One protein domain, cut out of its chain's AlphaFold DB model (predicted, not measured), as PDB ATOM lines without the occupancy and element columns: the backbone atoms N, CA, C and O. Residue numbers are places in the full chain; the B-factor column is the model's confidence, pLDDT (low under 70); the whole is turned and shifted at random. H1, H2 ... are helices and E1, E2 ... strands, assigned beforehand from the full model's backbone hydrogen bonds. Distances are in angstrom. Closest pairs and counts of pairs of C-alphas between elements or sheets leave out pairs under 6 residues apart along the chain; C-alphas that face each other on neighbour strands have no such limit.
ATOM      1  N   VAL A   2     153.218 124.981 208.629       64.19
ATOM      2  CA  VAL A   2     153.896 124.792 207.336       64.19
ATOM      3  C   VAL A   2     154.910 125.928 207.185       64.19
ATOM      4  O   VAL A   2     154.550 127.093 207.355       64.19
ATOM      5  N   ALA A   3     156.181 125.602 206.953       72.88
ATOM      6  CA  ALA A   3     157.204 126.612 206.708       72.88
ATOM      7  C   ALA A   3     157.044 127.140 205.277       72.88
ATOM      8  O   ALA A   3     157.167 126.375 204.328       72.88
ATOM      9  N   LEU A   4     156.755 128.435 205.134       89.31
ATOM     10  CA  LEU A   4     156.726 129.091 203.827       89.31
ATOM     11  C   LEU A   4     158.136 129.527 203.431       89.31
ATOM     12  O   LEU A   4     158.831 130.140 204.246       89.31
ATOM     13  N   PHE A   5     158.517 129.225 202.194       91.56
ATOM     14  CA  PHE A   5     159.744 129.660 201.537       91.56
ATOM     15  C   PHE A   5     159.444 130.812 200.578       91.56
ATOM     16  O   PHE A   5     158.442 130.794 199.865       91.56
ATOM     17  N   PHE A   6     160.338 131.790 200.562       93.12
ATOM     18  CA  PHE A   6     160.288 132.985 199.733       93.12
ATOM     19  C   PHE A   6     161.542 133.039 198.874       93.12
ATOM     20  O   PHE A   6     162.595 132.514 199.258       93.12
ATOM     21  N   ILE A   7     161.424 133.698 197.729       94.75
ATOM     22  CA  ILE A   7     162.568 133.987 196.875       94.75
ATOM     23  C   ILE A   7     163.283 135.200 197.468       94.75
ATOM     24  O   ILE A   7     162.670 136.232 197.744       94.75
ATOM     25  N   VAL A   8     164.585 135.068 197.664       92.62
ATOM     26  CA  VAL A   8     165.476 136.124 198.134       92.62
ATOM     27  C   VAL A   8     166.556 136.307 197.082       92.62
ATOM     28  O   VAL A   8     167.283 135.362 196.782       92.62
ATOM     29  N   ALA A   9     166.659 137.499 196.512       91.19
ATOM     30  CA  ALA A   9     167.705 137.857 195.572       91.19
ATOM     31  C   ALA A   9     168.794 138.677 196.266       91.19
ATOM     32  O   ALA A   9     168.489 139.581 197.042       91.19
ATOM     33  N   LEU A  10     170.052 138.366 195.965       88.31
ATOM     34  CA  LEU A  10     171.211 139.180 196.295       88.31
ATOM     35  C   LEU A  10     171.681 139.892 195.024       88.31
ATOM     36  O   LEU A  10     172.048 139.245 194.037       88.31
ATOM     37  N   PHE A  11     171.658 141.216 195.069       85.81
ATOM     38  CA  PHE A  11     172.109 142.101 194.013       85.81
ATOM     39  C   PHE A  11     173.640 142.154 193.978       85.81
ATOM     40  O   PHE A  11     174.296 142.370 194.995       85.81
ATOM     41  N   THR A  12     174.222 141.924 192.805       82.06
ATOM     42  CA  THR A  12     175.673 141.690 192.645       82.06
ATOM     43  C   THR A  12     176.421 142.839 191.974       82.06
ATOM     44  O   THR A  12     177.646 142.887 192.050       82.06
ATOM     45  N   ALA A  13     175.709 143.774 191.334       74.56
ATOM     46  CA  ALA A  13     176.313 144.931 190.663       74.56
ATOM     47  C   ALA A  13     176.678 146.073 191.627       74.56
ATOM     48  O   ALA A  13     177.173 147.112 191.190       74.56
ATOM     49  N   SER A  14     176.442 145.903 192.930       65.00
ATOM     50  CA  SER A  14     176.728 146.916 193.944       65.00
ATOM     51  C   SER A  14     178.237 147.127 194.097       65.00
ATOM     52  O   SER A  14     178.953 146.355 194.738       65.00
ATOM     53  N   ASP A  26     157.658 138.984 197.968       81.12
ATOM     54  CA  ASP A  26     156.483 138.696 198.800       81.12
ATOM     55  C   ASP A  26     155.536 137.658 198.158       81.12
ATOM     56  O   ASP A  26     154.769 136.994 198.858       81.12
ATOM     57  N   ASN A  27     155.592 137.496 196.832       83.56
ATOM     58  CA  ASN A  27     154.789 136.556 196.043       83.56
ATOM     59  C   ASN A  27     155.590 136.124 194.794       83.56
ATOM     60  O   ASN A  27     156.191 136.996 194.162       83.56
ATOM     61  N   PRO A  28     155.601 134.837 194.393       88.44
ATOM     62  CA  PRO A  28     155.032 133.658 195.064       88.44
ATOM     63  C   PRO A  28     155.743 133.243 196.355       88.44
ATOM     64  O   PRO A  28     156.934 133.481 196.544       88.44
ATOM     65  N   SER A  29     154.989 132.569 197.228       89.75
ATOM     66  CA  SER A  29     155.511 131.842 198.393       89.75
ATOM     67  C   SER A  29     155.245 130.347 198.241       89.75
ATOM     68  O   SER A  29     154.208 129.961 197.704       89.75
ATOM     69  N   PHE A  30     156.148 129.513 198.750       93.50
ATOM     70  CA  PHE A  30     156.156 128.071 198.499       93.50
ATOM     71  C   PHE A  30     156.094 127.275 199.793       93.50
ATOM     72  O   PHE A  30     156.607 127.705 200.825       93.50
ATOM     73  N   THR A  31     155.515 126.078 199.739       92.25
ATOM     74  CA  THR A  31     155.452 125.190 200.916       92.25
ATOM     75  C   THR A  31     156.698 124.317 201.064       92.25
ATOM     76  O   THR A  31     156.955 123.782 202.142       92.25
ATOM     77  N   GLY A  32     157.503 124.208 200.002       93.00
ATOM     78  CA  GLY A  32     158.751 123.456 199.989       93.00
ATOM     79  C   GLY A  32     159.898 124.214 199.324       93.00
ATOM     80  O   GLY A  32     159.721 124.908 198.325       93.00
ATOM     81  N   LYS A  33     161.111 124.025 199.853       93.00
ATOM     82  CA  LYS A  33     162.331 124.631 199.303       93.00
ATOM     83  C   LYS A  33     162.583 124.224 197.847       93.00
ATOM     84  O   LYS A  33     162.868 125.082 197.024       93.00
ATOM     85  N   LEU A  34     162.418 122.937 197.526       95.00
ATOM     86  CA  LEU A  34     162.618 122.409 196.169       95.00
ATOM     87  C   LEU A  34     161.639 123.005 195.152       95.00
ATOM     88  O   LEU A  34     162.006 123.223 194.002       95.00
ATOM     89  N   GLU A  35     160.405 123.283 195.575       95.44
ATOM     90  CA  GLU A  35     159.391 123.926 194.737       95.44
ATOM     91  C   GLU A  35     159.803 125.365 194.403       95.44
ATOM     92  O   GLU A  35     159.814 125.752 193.235       95.44
ATOM     93  N   CYS A  36     160.246 126.117 195.416       95.81
ATOM     94  CA  CYS A  36     160.805 127.454 195.234       95.81
ATOM     95  C   CYS A  36     162.028 127.436 194.304       95.81
ATOM     96  O   CYS A  36     162.094 128.209 193.351       95.81
ATOM     97  N   GLU A  37     162.981 126.525 194.521       95.88
ATOM     98  CA  GLU A  37     164.185 126.422 193.684       95.88
ATOM     99  C   GLU A  37     163.844 126.050 192.237       95.88
ATOM    100  O   GLU A  37     164.446 126.574 191.298       95.88
ATOM    101  N   GLY A  38     162.867 125.160 192.042       97.06
ATOM    102  CA  GLY A  38     162.345 124.810 190.724       97.06
ATOM    103  C   GLY A  38     161.710 126.010 190.023       97.06
ATOM    104  O   GLY A  38     161.978 126.243 188.843       97.06
ATOM    105  N   PHE A  39     160.935 126.813 190.756       96.56
ATOM    106  CA  PHE A  39     160.357 128.048 190.236       96.56
ATOM    107  C   PHE A  39     161.436 129.064 189.849       96.56
ATOM    108  O   PHE A  39     161.382 129.616 188.752       96.56
ATOM    109  N   VAL A  40     162.443 129.279 190.700       96.69
ATOM    110  CA  VAL A  40     163.554 130.201 190.417       96.69
ATOM    111  C   VAL A  40     164.304 129.781 189.155       96.69
ATOM    112  O   VAL A  40     164.540 130.610 188.283       96.69
ATOM    113  N   LYS A  41     164.630 128.491 189.009       96.31
ATOM    114  CA  LYS A  41     165.318 127.974 187.813       96.31
ATOM    115  C   LYS A  41     164.501 128.181 186.540       96.31
ATOM    116  O   LYS A  41     165.064 128.541 185.513       96.31
ATOM    117  N   LYS A  42     163.186 127.952 186.605       97.81
ATOM    118  CA  LYS A  42     162.289 128.098 185.452       97.81
ATOM    119  C   LYS A  42     162.119 129.558 185.022       97.81
ATOM    120  O   LYS A  42     162.018 129.814 183.829       97.81
ATOM    121  N   ASN A  43     162.101 130.487 185.976       96.88
ATOM    122  CA  ASN A  43     161.792 131.901 185.738       96.88
ATOM    123  C   ASN A  43     163.011 132.818 185.947       96.88
ATOM    124  O   ASN A  43     162.853 134.009 186.199       96.88
ATOM    125  N   PHE A  44     164.232 132.273 185.865       94.50
ATOM    126  CA  PHE A  44     165.456 132.998 186.219       94.50
ATOM    127  C   PHE A  44     165.601 134.319 185.458       94.50
ATOM    128  O   PHE A  44     165.915 135.333 186.069       94.50
ATOM    129  N   GLY A  45     165.341 134.323 184.146       94.56
ATOM    130  CA  GLY A  45     165.467 135.526 183.318       94.56
ATOM    131  C   GLY A  45     164.549 136.661 183.774       94.56
ATOM    132  O   GLY A  45     165.019 137.773 183.988       94.56
ATOM    133  N   GLU A  46     163.265 136.364 183.991       95.19
ATOM    134  CA  GLU A  46     162.270 137.348 184.445       95.19
ATOM    135  C   GLU A  46     162.580 137.857 185.856       95.19
ATOM    136  O   GLU A  46     162.554 139.059 186.106       95.19
ATOM    137  N   LEU A  47     162.939 136.951 186.772       95.06
ATOM    138  CA  LEU A  47     163.328 137.320 188.134       95.06
ATOM    139  C   LEU A  47     164.589 138.196 188.141       95.06
ATOM    140  O   LEU A  47     164.670 139.148 188.915       95.06
ATOM    141  N   ASN A  48     165.569 137.885 187.291       94.38
ATOM    142  CA  ASN A  48     166.812 138.641 187.185       94.38
ATOM    143  C   ASN A  48     166.580 140.045 186.626       94.38
ATOM    144  O   ASN A  48     167.088 141.008 187.198       94.38
ATOM    145  N   LEU A  49     165.787 140.149 185.558       94.56
ATOM    146  CA  LEU A  49     165.391 141.425 184.971       94.56
ATOM    147  C   LEU A  49     164.672 142.294 186.005       94.56
ATOM    148  O   LEU A  49     165.095 143.421 186.240       94.56
ATOM    149  N   HIS A  50     163.670 141.735 186.693       93.38
ATOM    150  CA  HIS A  50     162.924 142.443 187.736       93.38
ATOM    151  C   HIS A  50     163.856 143.015 188.807       93.38
ATOM    152  O   HIS A  50     163.769 144.190 189.143       93.38
ATOM    153  N   VAL A  51     164.784 142.208 189.335       91.25
ATOM    154  CA  VAL A  51     165.742 142.680 190.349       91.25
ATOM    155  C   VAL A  51     166.625 143.796 189.788       91.25
ATOM    156  O   VAL A  51     166.811 144.809 190.457       91.25
ATOM    157  N   ASN A  52     167.127 143.667 188.560       90.50
ATOM    158  CA  ASN A  52     167.939 144.714 187.939       90.50
ATOM    159  C   ASN A  52     167.166 146.024 187.753       90.50
ATOM    160  O   ASN A  52     167.720 147.084 188.036       90.50
ATOM    161  N   GLU A  53     165.889 145.971 187.374       91.06
ATOM    162  CA  GLU A  53     165.025 147.154 187.293       91.06
ATOM    163  C   GLU A  53     164.857 147.829 188.662       91.06
ATOM    164  O   GLU A  53     164.994 149.049 188.766       91.06
ATOM    165  N   GLN A  54     164.640 147.051 189.734       88.75
ATOM    166  CA  GLN A  54     164.510 147.592 191.096       88.75
ATOM    167  C   GLN A  54     165.768 148.338 191.565       88.75
ATOM    168  O   GLN A  54     165.667 149.289 192.341       88.75
ATOM    169  N   TYR A  55     166.945 147.926 191.087       86.12
ATOM    170  CA  TYR A  55     168.231 148.539 191.429       86.12
ATOM    171  C   TYR A  55     168.798 149.452 190.333       86.12
ATOM    172  O   TYR A  55     169.938 149.901 190.455       86.12
ATOM    173  N   ASN A  56     168.017 149.760 189.290       86.94
ATOM    174  CA  ASN A  56     168.442 150.561 188.136       86.94
ATOM    175  C   ASN A  56     169.782 150.082 187.533       86.94
ATOM    176  O   ASN A  56     170.688 150.869 187.245       86.94
ATOM    177  N   ALA A  57     169.922 148.764 187.405       86.12
ATOM    178  CA  ALA A  57     171.100 148.082 186.894       86.12
ATOM    179  C   ALA A  57     170.914 147.658 185.434       86.12
ATOM    180  O   ALA A  57     169.809 147.675 184.895       86.12
ATOM    181  N   ARG A  58     172.003 147.226 184.789       87.12
ATOM    182  CA  ARG A  58     171.906 146.614 183.459       87.12
ATOM    183  C   ARG A  58     171.069 145.340 183.522       87.12
ATOM    184  O   ARG A  58     171.254 144.532 184.428       87.12
ATOM    185  N   GLU A  59     170.220 145.134 182.521       87.62
ATOM    186  CA  GLU A  59     169.317 143.978 182.425       87.62
ATOM    187  C   GLU A  59     170.057 142.631 182.483       87.62
ATOM    188  O   GLU A  59     169.559 141.665 183.065       87.62
ATOM    189  N   ASP A  60     171.274 142.583 181.936       86.69
ATOM    190  CA  ASP A  60     172.132 141.399 181.881       86.69
ATOM    191  C   ASP A  60     172.985 141.180 183.141       86.69
ATOM    192  O   ASP A  60     173.744 140.212 183.202       86.69
ATOM    193  N   ASN A  61     172.866 142.036 184.164       87.56
ATOM    194  CA  ASN A  61     173.619 141.859 185.399       87.56
ATOM    195  C   ASN A  61     173.132 140.609 186.163       87.56
ATOM    196  O   ASN A  61     171.942 140.515 186.469       87.56
ATOM    197  N   PRO A  62     174.003 139.637 186.487       89.50
ATOM    198  CA  PRO A  62     173.570 138.378 187.083       89.50
ATOM    199  C   PRO A  62     173.370 138.490 188.597       89.50
ATOM    200  O   PRO A  62     174.333 138.672 189.334       89.50
ATOM    201  N   ASN A  63     172.150 138.286 189.086       90.56
ATOM    202  CA  ASN A  63     171.837 138.255 190.518       90.56
ATOM    203  C   ASN A  63     171.868 136.828 191.087       90.56
ATOM    204  O   ASN A  63     171.660 135.845 190.370       90.56
ATOM    205  N   LEU A  64     172.114 136.700 192.394       91.00
ATOM    206  CA  LEU A  64     172.052 135.407 193.084       91.00
ATOM    207  C   LEU A  64     170.680 135.222 193.720       91.00
ATOM    208  O   LEU A  64     170.171 136.137 194.351       91.00
ATOM    209  N   PHE A  65     170.106 134.027 193.609       93.19
ATOM    210  CA  PHE A  65     168.788 133.724 194.162       93.19
ATOM    211  C   PHE A  65     168.861 132.598 195.187       93.19
ATOM    212  O   PHE A  65     169.526 131.581 194.981       93.19
ATOM    213  N   PHE A  66     168.120 132.768 196.275       92.62
ATOM    214  CA  PHE A  66     168.004 131.829 197.377       92.62
ATOM    215  C   PHE A  66     166.534 131.601 197.715       92.62
ATOM    216  O   PHE A  66     165.709 132.505 197.618       92.62
ATOM    217  N   CYS A  67     166.221 130.393 198.166       93.94
ATOM    218  CA  CYS A  67     164.908 130.046 198.689       93.94
ATOM    219  C   CYS A  67     165.001 129.897 200.198       93.94
ATOM    220  O   CYS A  67     165.616 128.948 200.692       93.94
ATOM    221  N   MET A  68     164.412 130.851 200.916       92.06
ATOM    222  CA  MET A  68     164.555 130.980 202.364       92.06
ATOM    223  C   MET A  68     163.201 131.100 203.045       92.06
ATOM    224  O   MET A  68     162.297 131.770 202.554       92.06
ATOM    225  N   ASN A  69     163.051 130.474 204.205       91.75
ATOM    226  CA  ASN A  69     161.873 130.653 205.041       91.75
ATOM    227  C   ASN A  69     161.993 131.889 205.948       91.75
ATOM    228  O   ASN A  69     163.057 132.488 206.097       91.75
ATOM    229  N   LYS A  70     160.894 132.259 206.621       85.06
ATOM    230  CA  LYS A  70     160.865 133.435 207.517       85.06
ATOM    231  C   LYS A  70     161.942 133.414 208.606       85.06
ATOM    232  O   LYS A  70     162.406 134.477 209.013       85.06
TER     233      LYS A  70
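What this domain is: This is residues 2 to 14 and 26 to 70 of the 82 residues of an uncharacterized protein of marine metagenome (UniProt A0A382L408). A narrow three-stranded antiparallel sheet has the helix H1 packed over one face, and the opposite face has no named helix. H2 turns off at a corner from H1 and packs on the sheet near Ala 9 of E1, while E2 pairs with E1 only over a short stretch. The printed part has 58 residues, with the order E1, E2, H1, H2, E3 along the chain, sheet order E2, E1, E3, and a mixed class of helices and strands. It is compact, with a radius of gyration of the C-alphas of 11.6 A, yet elongated in outline, spanning 37 by 21 by 15 A.

Where its parts are: E1, residues 5 to 10, begins at C-alpha 5 (159.744, 129.660, 201.537) and is 15.8 A long. E3, residues 64 to 69, is 16.4 A long and ends at C-alpha 69 (161.873, 130.653, 205.041). E2 is residues 26 to 30, 10.6 A. H1, residues 33 to 42, is 14.3 A long, and H2, residues 44 to 54, is 15.4 A long.

How they stand to each other: Inner strand E1 is antiparallel to E3 at 150 degrees, with N 8 and O 66 2.8 A apart, within hydrogen-bond range. E2 is antiparallel to E1 at 126 degrees, with N 5 and O 30 at 2.8 A. H1 is on the sheet, over E1, at a height of 7.9 A, slantwise to the strands at 47 degrees on the local plane; its closest C-alpha pair with E3 is Cys 36 and Cys 67, 6.0 A. H2 is on the sheet too, its closest C-alpha pair with E1 being Val 51 and Ala 9, 7.4 A; the helices on one face make two layers. H1 and H2 are close but not clearly touching, about perpendicular at 86 degrees, their closest C-alphas being Val 40 and Leu 47, 7.5 A. E2, H1 H2 and E3 form a split strand-helix-strand unit, two same-way strands with E1 between them, its crossover right-handed. In H1 and H2 every O i to N i+4 pair is within hydrogen-bond range.

The domain as a whole: The C-alphas farthest apart, Val 2 and Arg 58, are 37.0 A apart. Residues 15 to 25 are not printed, and C-alphas 14 and 26 are 22.4 A apart across the cut. Of the links printed whole, none is long. Residues 2 and 14 have pLDDT under 70.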